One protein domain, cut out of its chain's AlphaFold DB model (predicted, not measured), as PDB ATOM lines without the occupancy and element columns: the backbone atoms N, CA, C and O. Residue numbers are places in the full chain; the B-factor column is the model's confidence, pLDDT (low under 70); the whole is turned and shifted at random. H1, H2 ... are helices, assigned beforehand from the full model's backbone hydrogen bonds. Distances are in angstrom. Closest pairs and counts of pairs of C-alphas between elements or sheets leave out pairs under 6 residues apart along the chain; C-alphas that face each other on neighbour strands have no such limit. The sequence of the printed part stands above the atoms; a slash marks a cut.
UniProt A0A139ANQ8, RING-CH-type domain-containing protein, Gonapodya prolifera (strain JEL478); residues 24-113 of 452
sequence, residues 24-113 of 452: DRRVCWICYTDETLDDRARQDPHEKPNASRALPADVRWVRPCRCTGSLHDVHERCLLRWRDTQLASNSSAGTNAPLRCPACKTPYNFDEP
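Overview. This is residues 24 to 113 of the 452 residues of the protein "RING-CH-type domain-containing protein" of Gonapodya prolifera (strain JEL478) (UniProt A0A139ANQ8). Little of this domain is regular structure: it is an elongated run of loops, with the longer helix, H2, reaching from the middle toward one end and the short H1 near the other. Between them the chain folds back on itself, residues 61 to 62 pairing antiparallel with residues 74 to 75. The 90 printed residues include two named helices, H1 then H2, and no named strand; the class is all helix, with 25 residues in named elements. The whole is only just loose, close to compact, with a radius of gyration of the C-alphas of 14.7 A and spans of 44 by 28 by 24 A.

Along the chain. H2, residues 76 to 91, measures 22.2 A, from C-alpha 76 at (-43.904, -11.758, -28.960) to C-alpha 91 at (-53.932, -30.524, -35.426). H1, residues 35 to 43, begins with C-alpha 35 at (-45.011, -1.956, -19.527).

Arrangement. H2 and H1 are apart. In both, every O i to N i+4 pair is within hydrogen-bond range.

Size, cuts and confidence. The C-alphas farthest apart, of Asp 44 and Gly 94, are 44.8 A apart. The link from H1 to H2 is long, 32 residues. The printed part has no cut. Residues 40 to 58 and 91 to 96 have pLDDT under 70.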
ATOM      1  N   ASP A  24     -50.378   6.555 -21.475       70.12
ATOM      2  CA  ASP A  24     -50.907   5.479 -22.331       70.12
ATOM      3  C   ASP A  24     -50.075   4.184 -22.208       70.12
ATOM      4  O   ASP A  24     -49.110   3.957 -22.940       70.12
ATOM      5  N   ARG A  25     -50.388   3.373 -21.190       75.62
ATOM      6  CA  ARG A  25     -49.557   2.257 -20.742       75.62
ATOM      7  C   ARG A  25     -50.040   0.987 -21.405       75.62
ATOM      8  O   ARG A  25     -51.193   0.582 -21.244       75.62
ATOM      9  N   ARG A  26     -49.134   0.325 -22.114       84.12
ATOM     10  CA  ARG A  26     -49.449  -0.897 -22.854       84.12
ATOM     11  C   ARG A  26     -49.584  -2.062 -21.883       84.12
ATOM     12  O   ARG A  26     -48.778  -2.217 -20.965       84.12
ATOM     13  N   VAL A  27     -50.621  -2.870 -22.089       87.38
ATOM     14  CA  VAL A  27     -50.907  -4.079 -21.309       87.38
ATOM     15  C   VAL A  27     -51.034  -5.237 -22.279       87.38
ATOM     16  O   VAL A  27     -51.804  -5.156 -23.233       87.38
ATOM     17  N   CYS A  28     -50.303  -6.321 -22.036       88.88
ATOM     18  CA  CYS A  28     -50.401  -7.514 -22.861       88.88
ATOM     19  C   CYS A  28     -51.737  -8.224 -22.611       88.88
ATOM     20  O   CYS A  28     -52.015  -8.642 -21.489       88.88
ATOM     21  N   TRP A  29     -52.540  -8.445 -23.653       88.38
ATOM     22  CA  TRP A  29     -53.854  -9.092 -23.510       88.38
ATOM     23  C   TRP A  29     -53.812 -10.587 -23.129       88.38
ATOM     24  O   TRP A  29     -54.840 -11.134 -22.740       88.38
ATOM     25  N   ILE A  30     -52.653 -11.252 -23.237       89.44
ATOM     26  CA  ILE A  30     -52.491 -12.683 -22.912       89.44
ATOM     27  C   ILE A  30     -52.080 -12.872 -21.448       89.44
ATOM     28  O   ILE A  30     -52.691 -13.652 -20.720       89.44
ATOM     29  N   CYS A  31     -51.025 -12.185 -21.004       87.38
ATOM     30  CA  CYS A  31     -50.492 -12.341 -19.646       87.38
ATOM     31  C   CYS A  31     -50.995 -11.272 -18.664       87.38
ATOM     32  O   CYS A  31     -50.771 -11.419 -17.460       87.38
ATOM     33  N   TYR A  32     -51.674 -10.233 -19.164       88.00
ATOM     34  CA  TYR A  32     -52.182  -9.075 -18.419       88.00
ATOM     35  C   TYR A  32     -51.103  -8.287 -17.661       88.00
ATOM     36  O   TYR A  32     -51.403  -7.606 -16.685       88.00
ATOM     37  N   THR A  33     -49.847  -8.387 -18.102       84.06
ATOM     38  CA  THR A  33     -48.719  -7.612 -17.558       84.06
ATOM     39  C   THR A  33     -48.552  -6.319 -18.350       84.06
ATOM     40  O   THR A  33     -48.864  -6.266 -19.542       84.06
ATOM     41  N   ASP A  34     -48.114  -5.269 -17.670       84.75
ATOM     42  CA  ASP A  34     -48.040  -3.904 -18.171       84.75
ATOM     43  C   ASP A  34     -46.576  -3.428 -18.312       84.75
ATOM     44  O   ASP A  34     -45.650  -3.984 -17.721       84.75
ATOM     45  N   GLU A  35     -46.358  -2.369 -19.091       79.06
ATOM     46  CA  GLU A  35     -45.011  -1.956 -19.527       79.06
ATOM     47  C   GLU A  35     -44.027  -1.661 -18.373       79.06
ATOM     48  O   GLU A  35     -42.886  -2.111 -18.412       79.06
ATOM     49  N   THR A  36     -44.458  -1.004 -17.284       75.19
ATOM     50  CA  THR A  36     -43.529  -0.697 -16.173       75.19
ATOM     51  C   THR A  36     -43.186  -1.907 -15.307       75.19
ATOM     52  O   THR A  36     -42.148  -1.891 -14.655       75.19
ATOM     53  N   LEU A  37     -44.012  -2.965 -15.281       72.50
ATOM     54  CA  LEU A  37     -43.621  -4.204 -14.604       72.50
ATOM     55  C   LEU A  37     -42.534  -4.926 -15.409       72.50
ATOM     56  O   LEU A  37     -41.597  -5.452 -14.809       72.50
ATOM     57  N   ASP A  38     -42.605  -4.870 -16.740       71.12
ATOM     58  CA  ASP A  38     -41.554  -5.396 -17.615       71.12
ATOM     59  C   ASP A  38     -40.253  -4.578 -17.500       71.12
ATOM     60  O   ASP A  38     -39.165  -5.150 -17.429       71.12
ATOM     61  N   ASP A  39     -40.343  -3.244 -17.420       71.19
ATOM     62  CA  ASP A  39     -39.172  -2.372 -17.242       71.19
ATOM     63  C   ASP A  39     -38.502  -2.556 -15.873       71.19
ATOM     64  O   ASP A  39     -37.272  -2.548 -15.776       71.19
ATOM     65  N   ARG A  40     -39.292  -2.789 -14.818       69.00
ATOM     66  CA  ARG A  40     -38.776  -3.132 -13.483       69.00
ATOM     67  C   ARG A  40     -38.105  -4.504 -13.479       69.00
ATOM     68  O   ARG A  40     -37.013  -4.629 -12.934       69.00
ATOM     69  N   ALA A  41     -38.689  -5.493 -14.159       66.25
ATOM     70  CA  ALA A  41     -38.078  -6.812 -14.341       66.25
ATOM     71  C   ALA A  41     -36.771  -6.765 -15.162       66.25
ATOM     72  O   ALA A  41     -35.910  -7.629 -15.008       66.25
ATOM     73  N   ARG A  42     -36.595  -5.748 -16.020       66.19
ATOM     74  CA  ARG A  42     -35.321  -5.452 -16.701       66.19
ATOM     75  C   ARG A  42     -34.269  -4.851 -15.777       66.19
ATOM     76  O   ARG A  42     -33.091  -5.161 -15.929       66.19
ATOM     77  N   GLN A  43     -34.683  -3.934 -14.906       69.62
ATOM     78  CA  GLN A  43     -33.780  -3.165 -14.048       69.62
ATOM     79  C   GLN A  43     -33.250  -3.977 -12.866       69.62
ATOM     80  O   GLN A  43     -32.111  -3.747 -12.464       69.62
ATOM     81  N   ASP A  44     -34.020  -4.942 -12.356       64.00
ATOM     82  CA  ASP A  44     -33.587  -5.806 -11.254       64.00
ATOM     83  C   ASP A  44     -33.790  -7.305 -11.571       64.00
ATOM     84  O   ASP A  44     -34.857  -7.869 -11.324       64.00
ATOM     85  N   PRO A  45     -32.766  -7.994 -12.115       59.69
ATOM     86  CA  PRO A  45     -32.832  -9.427 -12.419       59.69
ATOM     87  C   PRO A  45     -32.928 -10.338 -11.181       59.69
ATOM     88  O   PRO A  45     -33.196 -11.534 -11.324       59.69
ATOM     89  N   HIS A  46     -32.652  -9.817  -9.977       56.53
ATOM     90  CA  HIS A  46     -32.638 -10.589  -8.731       56.53
ATOM     91  C   HIS A  46     -33.959 -10.514  -7.952       56.53
ATOM     92  O   HIS A  46     -34.225 -11.397  -7.126       56.53
ATOM     93  N   GLU A  47     -34.817  -9.534  -8.242       58.03
ATOM     94  CA  GLU A  47     -36.169  -9.447  -7.696       58.03
ATOM     95  C   GLU A  47     -37.082 -10.434  -8.437       58.03
ATOM     96  O   GLU A  47     -37.697 -10.114  -9.447       58.03
ATOM     97  N   LYS A  48     -37.138 -11.687  -7.963       45.12
ATOM     98  CA  LYS A  48     -38.006 -12.726  -8.540       45.12
ATOM     99  C   LYS A  48     -39.469 -12.261  -8.484       45.12
ATOM    100  O   LYS A  48     -40.042 -12.256  -7.390       45.12
ATOM    101  N   PRO A  49     -40.120 -11.968  -9.627       54.19
ATOM    102  CA  PRO A  49     -41.568 -11.858  -9.651       54.19
ATOM    103  C   PRO A  49     -42.126 -13.211  -9.212       54.19
ATOM    104  O   PRO A  49     -41.497 -14.251  -9.436       54.19
ATOM    105  N   ASN A  50     -43.293 -13.222  -8.572       50.03
ATOM    106  CA  ASN A  50     -44.012 -14.454  -8.254       50.03
ATOM    107  C   ASN A  50     -43.899 -15.480  -9.410       50.03
ATOM    108  O   ASN A  50     -44.260 -15.219 -10.556       50.03
ATOM    109  N   ALA A  51     -43.313 -16.640  -9.097       46.81
ATOM    110  CA  ALA A  51     -42.610 -17.534 -10.029       46.81
ATOM    111  C   ALA A  51     -43.447 -18.147 -11.175       46.81
ATOM    112  O   ALA A  51     -42.937 -18.934 -11.965       46.81
ATOM    113  N   SER A  52     -44.725 -17.794 -11.295       48.94
ATOM    114  CA  SER A  52     -45.644 -18.274 -12.327       48.94
ATOM    115  C   SER A  52     -45.814 -17.326 -13.527       48.94
ATOM    116  O   SER A  52     -46.483 -17.708 -14.484       48.94
ATOM    117  N   ARG A  53     -45.260 -16.099 -13.503       53.91
ATOM    118  CA  ARG A  53     -45.472 -15.082 -14.565       53.91
ATOM    119  C   ARG A  53     -44.226 -14.329 -15.059       53.91
ATOM    120  O   ARG A  53     -44.356 -13.528 -15.977       53.91
ATOM    121  N   ALA A  54     -43.043 -14.573 -14.497       51.16
ATOM    122  CA  ALA A  54     -41.827 -13.842 -14.862       51.16
ATOM    123  C   ALA A  54     -41.381 -14.150 -16.308       51.16
ATOM    124  O   ALA A  54     -41.018 -15.287 -16.622       51.16
ATOM    125  N   LEU A  55     -41.420 -13.145 -17.189       58.12
ATOM    126  CA  LEU A  55     -40.843 -13.211 -18.534       58.12
ATOM    127  C   LEU A  55     -39.353 -12.798 -18.484       58.12
ATOM    128  O   LEU A  55     -38.984 -11.986 -17.638       58.12
ATOM    129  N   PRO A  56     -38.483 -13.322 -19.368       59.06
ATOM    130  CA  PRO A  56     -37.067 -12.943 -19.385       59.06
ATOM    131  C   PRO A  56     -36.875 -11.470 -19.798       59.06
ATOM    132  O   PRO A  56     -37.709 -10.928 -20.515       59.06
ATOM    133  N   ALA A  57     -35.772 -10.839 -19.377       57.28
ATOM    134  CA  ALA A  57     -35.505  -9.391 -19.490       57.28
ATOM    135  C   ALA A  57     -35.527  -8.796 -20.928       57.28
ATOM    136  O   ALA A  57     -35.538  -7.577 -21.115       57.28
ATOM    137  N   ASP A  58     -35.577  -9.628 -21.966       62.75
ATOM    138  CA  ASP A  58     -35.637  -9.278 -23.389       62.75
ATOM    139  C   ASP A  58     -37.069  -9.357 -23.964       62.75
ATOM    140  O   ASP A  58     -37.315  -9.945 -25.017       62.75
ATOM    141  N   VAL A  59     -38.055  -8.772 -23.281       75.19
ATOM    142  CA  VAL A  59     -39.446  -8.780 -23.766       75.19
ATOM    143  C   VAL A  59     -39.634  -7.806 -24.937       75.19
ATOM    144  O   VAL A  59     -39.555  -6.587 -24.765       75.19
ATOM    145  N   ARG A  60     -39.906  -8.339 -26.137       86.94
ATOM    146  CA  ARG A  60     -40.273  -7.564 -27.335       86.94
ATOM    147  C   ARG A  60     -41.794  -7.413 -27.447       86.94
ATOM    148  O   ARG A  60     -42.529  -8.403 -27.472       86.94
ATOM    149  N   TRP A  61     -42.255  -6.167 -27.535       88.75
ATOM    150  CA  TRP A  61     -43.656  -5.812 -27.773       88.75
ATOM    151  C   TRP A  61     -43.954  -5.760 -29.273       88.75
ATOM    152  O   TRP A  61     -43.203  -5.154 -30.039       88.75
ATOM    153  N   VAL A  62     -45.058  -6.376 -29.692       90.12
ATOM    154  CA  VAL A  62     -45.492  -6.436 -31.095       90.12
ATOM    155  C   VAL A  62     -46.969  -6.074 -31.231       90.12
ATOM    156  O   VAL A  62     -47.755  -6.253 -30.302       90.12
ATOM    157  N   ARG A  63     -47.345  -5.575 -32.416       90.50
ATOM    158  CA  ARG A  63     -48.723  -5.212 -32.782       90.50
ATOM    159  C   ARG A  63     -49.182  -6.028 -33.990       90.50
ATOM    160  O   ARG A  63     -48.994  -5.591 -35.125       90.50
ATOM    161  N   PRO A  64     -49.741  -7.231 -33.776       89.62
ATOM    162  CA  PRO A  64     -50.028  -8.175 -34.855       89.62
ATOM    163  C   PRO A  64     -51.386  -7.931 -35.539       89.62
ATOM    164  O   PRO A  64     -51.722  -8.615 -36.503       89.62
ATOM    165  N   CYS A  65     -52.201  -6.990 -35.048       90.12
ATOM    166  CA  CYS A  65     -53.517  -6.671 -35.603       90.12
ATOM    167  C   CYS A  65     -53.810  -5.162 -35.570       90.12
ATOM    168  O   CYS A  65     -53.088  -4.381 -34.956       90.12
ATOM    169  N   ARG A  66     -54.900  -4.757 -36.235       87.19
ATOM    170  CA  ARG A  66     -55.359  -3.356 -36.323       87.19
ATOM    171  C   ARG A  66     -56.343  -2.960 -35.211       87.19
ATOM    172  O   ARG A  66     -57.095  -2.005 -35.377       87.19
ATOM    173  N   CYS A  67     -56.408  -3.728 -34.124       87.50
ATOM    174  CA  CYS A  67     -57.239  -3.375 -32.975       87.50
ATOM    175  C   CYS A  67     -56.730  -2.089 -32.309       87.50
ATOM    176  O   CYS A  67     -55.578  -1.699 -32.481       87.50
ATOM    177  N   THR A  68     -57.594  -1.445 -31.533       83.19
ATOM    178  CA  THR A  68     -57.249  -0.302 -30.682       83.19
ATOM    179  C   THR A  68     -57.317  -0.710 -29.206       83.19
ATOM    180  O   THR A  68     -57.974  -1.693 -28.856       83.19
ATOM    181  N   GLY A  69     -56.619   0.022 -28.332       81.50
ATOM    182  CA  GLY A  69     -56.573  -0.262 -26.889       81.50
ATOM    183  C   GLY A  69     -55.756  -1.512 -26.538       81.50
ATOM    184  O   GLY A  69     -54.954  -1.979 -27.331       81.50
ATOM    185  N   SER A  70     -55.956  -2.111 -25.367       78.25
ATOM    186  CA  SER A  70     -55.101  -3.210 -24.863       78.25
ATOM    187  C   SER A  70     -55.079  -4.491 -25.717       78.25
ATOM    188  O   SER A  70     -54.199  -5.327 -25.551       78.25
ATOM    189  N   LEU A  71     -56.010  -4.657 -26.663       82.12
ATOM    190  CA  LEU A  71     -56.099  -5.835 -27.537       82.12
ATOM    191  C   LEU A  71     -55.019  -5.900 -28.629       82.12
ATOM    192  O   LEU A  71     -54.808  -6.969 -29.201       82.12
ATOM    193  N   HIS A  72     -54.363  -4.782 -28.952       87.56
ATOM    194  CA  HIS A  72     -53.345  -4.743 -30.010       87.56
ATOM    195  C   HIS A  72     -51.915  -4.942 -29.507       87.56
ATOM    196  O   HIS A  72     -51.057  -5.326 -30.300       87.56
ATOM    197  N   ASP A  73     -51.660  -4.717 -28.217       89.56
ATOM    198  CA  ASP A  73     -50.331  -4.843 -27.632       89.56
ATOM    199  C   ASP A  73     -50.156  -6.241 -27.025       89.56
ATOM    200  O   ASP A  73     -50.930  -6.700 -26.181       89.56
ATOM    201  N   VAL A  74     -49.127  -6.958 -27.476       90.75
ATOM    202  CA  VAL A  74     -48.818  -8.301 -26.984       90.75
ATOM    203  C   VAL A  74     -47.313  -8.528 -26.967       90.75
ATOM    204  O   VAL A  74     -46.581  -8.008 -27.811       90.75
ATOM    205  N   HIS A  75     -46.836  -9.326 -26.013       90.62
ATOM    206  CA  HIS A  75     -45.461  -9.811 -26.044       90.62
ATOM    207  C   HIS A  75     -45.302 -10.866 -27.135       90.62
ATOM    208  O   HIS A  75     -46.118 -11.786 -27.234       90.62
ATOM    209  N   GLU A  76     -44.216 -10.794 -27.898       89.69
ATOM    210  CA  GLU A  76     -43.904 -11.758 -28.960       89.69
ATOM    211  C   GLU A  76     -43.914 -13.205 -28.445       89.69
ATOM    212  O   GLU A  76     -44.581 -14.069 -29.009       89.69
ATOM    213  N   ARG A  77     -43.287 -13.460 -27.290       88.25
ATOM    214  CA  ARG A  77     -43.271 -14.790 -26.659       88.25
ATOM    215  C   ARG A  77     -44.648 -15.274 -26.202       88.25
ATOM    216  O   ARG A  77     -44.937 -16.463 -26.308       88.25
ATOM    217  N   CYS A  78     -45.492 -14.376 -25.693       89.00
ATOM    218  CA  CYS A  78     -46.855 -14.721 -25.289       89.00
ATOM    219  C   CYS A  78     -47.694 -15.112 -26.509       89.00
ATOM    220  O   CYS A  78     -48.431 -16.095 -26.454       89.00
ATOM    221  N   LEU A  79     -47.537 -14.383 -27.619       90.56
ATOM    222  CA  LEU A  79     -48.226 -14.677 -28.872       90.56
ATOM    223  C   LEU A  79     -47.747 -15.996 -29.498       90.56
ATOM    224  O   LEU A  79     -48.579 -16.784 -29.940       90.56
ATOM    225  N   LEU A  80     -46.436 -16.266 -29.491       89.88
ATOM    226  CA  LEU A  80     -45.861 -17.524 -29.987       89.88
ATOM    227  C   LEU A  80     -46.318 -18.730 -29.156       89.88
ATOM    228  O   LEU A  80     -46.778 -19.720 -29.712       89.88
ATOM    229  N   ARG A  81     -46.306 -18.622 -27.822       90.31
ATOM    230  CA  ARG A  81     -46.819 -19.691 -26.950       90.31
ATOM    231  C   ARG A  81     -48.307 -19.946 -27.180       90.31
ATOM    232  O   ARG A  81     -48.735 -21.095 -27.230       90.31
ATOM    233  N   TRP A  82     -49.101 -18.884 -27.319       90.00
ATOM    234  CA  TRP A  82     -50.520 -19.015 -27.642       90.00
ATOM    235  C   TRP A  82     -50.722 -19.698 -29.002       90.00
ATOM    236  O   TRP A  82     -51.538 -20.613 -29.105       90.00
ATOM    237  N   ARG A  83     -49.932 -19.342 -30.025       90.06
ATOM    238  CA  ARG A  83     -49.931 -20.029 -31.326       90.06
ATOM    239  C   ARG A  83     -49.692 -21.529 -31.162       90.06
ATOM    240  O   ARG A  83     -50.480 -22.307 -31.690       90.06
ATOM    241  N   ASP A  84     -48.670 -21.926 -30.411       88.75
ATOM    242  CA  ASP A  84     -48.323 -23.340 -30.236       88.75
ATOM    243  C   ASP A  84     -49.467 -24.120 -29.559       88.75
ATOM    244  O   ASP A  84     -49.802 -25.228 -29.985       88.75
ATOM    245  N   THR A  85     -50.152 -23.515 -28.576       87.19
ATOM    246  CA  THR A  85     -51.335 -24.132 -27.942       87.19
ATOM    247  C   THR A  85     -52.513 -24.302 -28.900       87.19
ATOM    248  O   THR A  85     -53.178 -25.335 -28.869       87.19
ATOM    249  N   GLN A  86     -52.747 -23.326 -29.783       87.62
ATOM    250  CA  GLN A  86     -53.841 -23.379 -30.755       87.62
ATOM    251  C   GLN A  86     -53.548 -24.346 -31.907       87.62
ATOM    252  O   GLN A  86     -54.457 -24.984 -32.434       87.62
ATOM    253  N   LEU A  87     -52.282 -24.476 -32.309       84.50
ATOM    254  CA  LEU A  87     -51.873 -25.459 -33.310       84.50
ATOM    255  C   LEU A  87     -52.028 -26.880 -32.768       84.50
ATOM    256  O   LEU A  87     -52.622 -27.706 -33.450       84.50
ATOM    257  N   ALA A  88     -51.608 -27.145 -31.528       82.31
ATOM    258  CA  ALA A  88     -51.796 -28.452 -30.901       82.31
ATOM    259  C   ALA A  88     -53.279 -28.878 -30.850       82.31
ATOM    260  O   ALA A  88     -53.590 -30.028 -31.151       82.31
ATOM    261  N   SER A  89     -54.204 -27.954 -30.547       79.00
ATOM    262  CA  SER A  89     -55.647 -28.246 -30.552       79.00
ATOM    263  C   SER A  89     -56.244 -28.385 -31.958       79.00
ATOM    264  O   SER A  89     -57.148 -29.195 -32.173       79.00
ATOM    265  N   ASN A  90     -55.758 -27.616 -32.937       75.94
ATOM    266  CA  ASN A  90     -56.275 -27.652 -34.309       75.94
ATOM    267  C   ASN A  90     -55.723 -28.835 -35.121       75.94
ATOM    268  O   ASN A  90     -56.427 -29.344 -35.994       75.94
ATOM    269  N   SER A  91     -54.513 -29.320 -34.817       63.91
ATOM    270  CA  SER A  91     -53.932 -30.524 -35.426       63.91
ATOM    271  C   SER A  91     -54.760 -31.777 -35.128       63.91
ATOM    272  O   SER A  91     -54.952 -32.594 -36.025       63.91
ATOM    273  N   SER A  92     -55.343 -31.894 -33.931       60.56
ATOM    274  CA  SER A  92     -56.323 -32.946 -33.611       60.56
ATOM    275  C   SER A  92     -57.655 -32.808 -34.362       60.56
ATOM    276  O   SER A  92     -58.376 -33.789 -34.508       60.56
ATOM    277  N   ALA A  93     -57.977 -31.612 -34.866       60.72
ATOM    278  CA  ALA A  93     -59.195 -31.315 -35.625       60.72
ATOM    279  C   ALA A  93     -58.967 -31.233 -37.152       60.72
ATOM    280  O   ALA A  93     -59.884 -30.880 -37.892       60.72
ATOM    281  N   GLY A  94     -57.754 -31.528 -37.640       54.12
ATOM    282  CA  GLY A  94     -57.436 -31.627 -39.071       54.12
ATOM    283  C   GLY A  94     -57.446 -30.311 -39.863       54.12
ATOM    284  O   GLY A  94     -57.448 -30.353 -41.093       54.12
ATOM    285  N   THR A  95     -57.446 -29.140 -39.212       59.06
ATOM    286  CA  THR A  95     -57.522 -27.839 -39.909       59.06
ATOM    287  C   THR A  95     -56.227 -27.032 -39.784       59.06
ATOM    288  O   THR A  95     -55.909 -26.479 -38.737       59.06
ATOM    289  N   ASN A  96     -55.494 -26.885 -40.894       63.97
ATOM    290  CA  ASN A  96     -54.351 -25.964 -41.022       63.97
ATOM    291  C   ASN A  96     -54.827 -24.528 -41.318       63.97
ATOM    292  O   ASN A  96     -54.378 -23.886 -42.268       63.97
ATOM    293  N   ALA A  97     -55.819 -24.044 -40.572       74.06
ATOM    294  CA  ALA A  97     -56.357 -22.710 -40.791       74.06
ATOM    295  C   ALA A  97     -55.402 -21.644 -40.216       74.06
ATOM    296  O   ALA A  97     -54.885 -21.822 -39.111       74.06
ATOM    297  N   PRO A  98     -55.188 -20.510 -40.914       78.69
ATOM    298  CA  PRO A  98     -54.374 -19.420 -40.386       78.69
ATOM    299  C   PRO A  98     -55.006 -18.866 -39.105       78.69
ATOM    300  O   PRO A  98     -56.208 -18.583 -39.073       78.69
ATOM    301  N   LEU A  99     -54.196 -18.695 -38.055       87.25
ATOM    302  CA  LEU A  99     -54.654 -18.151 -36.777       87.25
ATOM    303  C   LEU A  99     -55.100 -16.696 -36.948       87.25
ATOM    304  O   LEU A  99     -54.427 -15.895 -37.596       87.25
ATOM    305  N   ARG A 100     -56.244 -16.345 -36.356       89.75
ATOM    306  CA  ARG A 100     -56.859 -15.018 -36.469       89.75
ATOM    307  C   ARG A 100     -57.035 -14.382 -35.101       89.75
ATOM    308  O   ARG A 100     -57.275 -15.075 -34.116       89.75
ATOM    309  N   CYS A 101     -56.995 -13.053 -35.066       90.06
ATOM    310  CA  CYS A 101     -57.352 -12.283 -33.881       90.06
ATOM    311  C   CYS A 101     -58.801 -12.595 -33.448       90.06
ATOM    312  O   CYS A 101     -59.700 -12.524 -34.291       90.06
ATOM    313  N   PRO A 102     -59.063 -12.880 -32.158       86.12
ATOM    314  CA  PRO A 102     -60.404 -13.227 -31.679       86.12
ATOM    315  C   PRO A 102     -61.409 -12.072 -31.799       86.12
ATOM    316  O   PRO A 102     -62.599 -12.315 -31.968       86.12
ATOM    317  N   ALA A 103     -60.942 -10.821 -31.757       88.06
ATOM    318  CA  ALA A 103     -61.800  -9.644 -31.873       88.06
ATOM    319  C   ALA A 103     -62.006  -9.217 -33.336       88.06
ATOM    320  O   ALA A 103     -63.122  -9.237 -33.849       88.06
ATOM    321  N   CYS A 104     -60.930  -8.843 -34.038       89.75
ATOM    322  CA  CYS A 104     -61.023  -8.254 -35.383       89.75
ATOM    323  C   CYS A 104     -60.883  -9.257 -36.536       89.75
ATOM    324  O   CYS A 104     -60.956  -8.861 -37.698       89.75
ATOM    325  N   LYS A 105     -60.643 -10.544 -36.247       88.50
ATOM    326  CA  LYS A 105     -60.480 -11.631 -37.233       88.50
ATOM    327  C   LYS A 105     -59.342 -11.444 -38.247       88.50
ATOM    328  O   LYS A 105     -59.270 -12.193 -39.226       88.50
ATOM    329  N   THR A 106     -58.441 -10.486 -38.023       89.62
ATOM    330  CA  THR A 106     -57.232 -10.302 -38.836       89.62
ATOM    331  C   THR A 106     -56.322 -11.526 -38.686       89.62
ATOM    332  O   THR A 106     -56.079 -11.926 -37.544       89.62
ATOM    333  N   PRO A 107     -55.846 -12.142 -39.785       88.75
ATOM    334  CA  PRO A 107     -54.901 -13.251 -39.711       88.75
ATOM    335  C   PRO A 107     -53.554 -12.758 -39.177       88.75
ATOM    336  O   PRO A 107     -53.066 -11.707 -39.595       88.75
ATOM    337  N   TYR A 108     -52.969 -13.508 -38.251       88.56
ATOM    338  CA  TYR A 108     -51.621 -13.244 -37.765       88.56
ATOM    339  C   TYR A 108     -50.594 -13.740 -38.784       88.56
ATOM    340  O   TYR A 108     -50.739 -14.840 -39.317       88.56
ATOM    341  N   ASN A 109     -49.571 -12.926 -39.054       86.19
ATOM    342  CA  ASN A 109     -48.461 -13.293 -39.928       86.19
ATOM    343  C   ASN A 109     -47.256 -13.689 -39.068       86.19
ATOM    344  O   ASN A 109     -46.834 -12.902 -38.220       86.19
ATOM    345  N   PHE A 110     -46.737 -14.895 -39.269       85.31
ATOM    346  CA  PHE A 110     -45.569 -15.412 -38.561       85.31
ATOM    347  C   PHE A 110     -44.470 -15.682 -39.588       85.31
ATOM    348  O   PHE A 110     -44.698 -16.440 -40.528       85.31
ATOM    349  N   ASP A 111     -43.296 -15.084 -39.396       81.38
ATOM    350  CA  ASP A 111     -42.108 -15.399 -40.188       81.38
ATOM    351  C   ASP A 111     -41.385 -16.574 -39.517       81.38
ATOM    352  O   ASP A 111     -40.662 -16.401 -38.537       81.38
ATOM    353  N   GLU A 112     -41.635 -17.789 -40.005       79.31
ATOM    354  CA  GLU A 112     -40.924 -18.993 -39.566       79.31
ATOM    355  C   GLU A 112     -39.628 -19.117 -40.394       79.31
ATOM    356  O   GLU A 112     -39.707 -19.283 -41.616       79.31
ATOM    357  N   PRO A 113     -38.431 -19.013 -39.790       78.38
ATOM    358  CA  PRO A 113     -37.188 -19.205 -40.524       78.38
ATOM    359  C   PRO A 113     -37.079 -20.671 -40.960       78.38
ATOM    360  O   PRO A 113     -36.966 -21.574 -40.134       78.38
TER     361      PRO A 113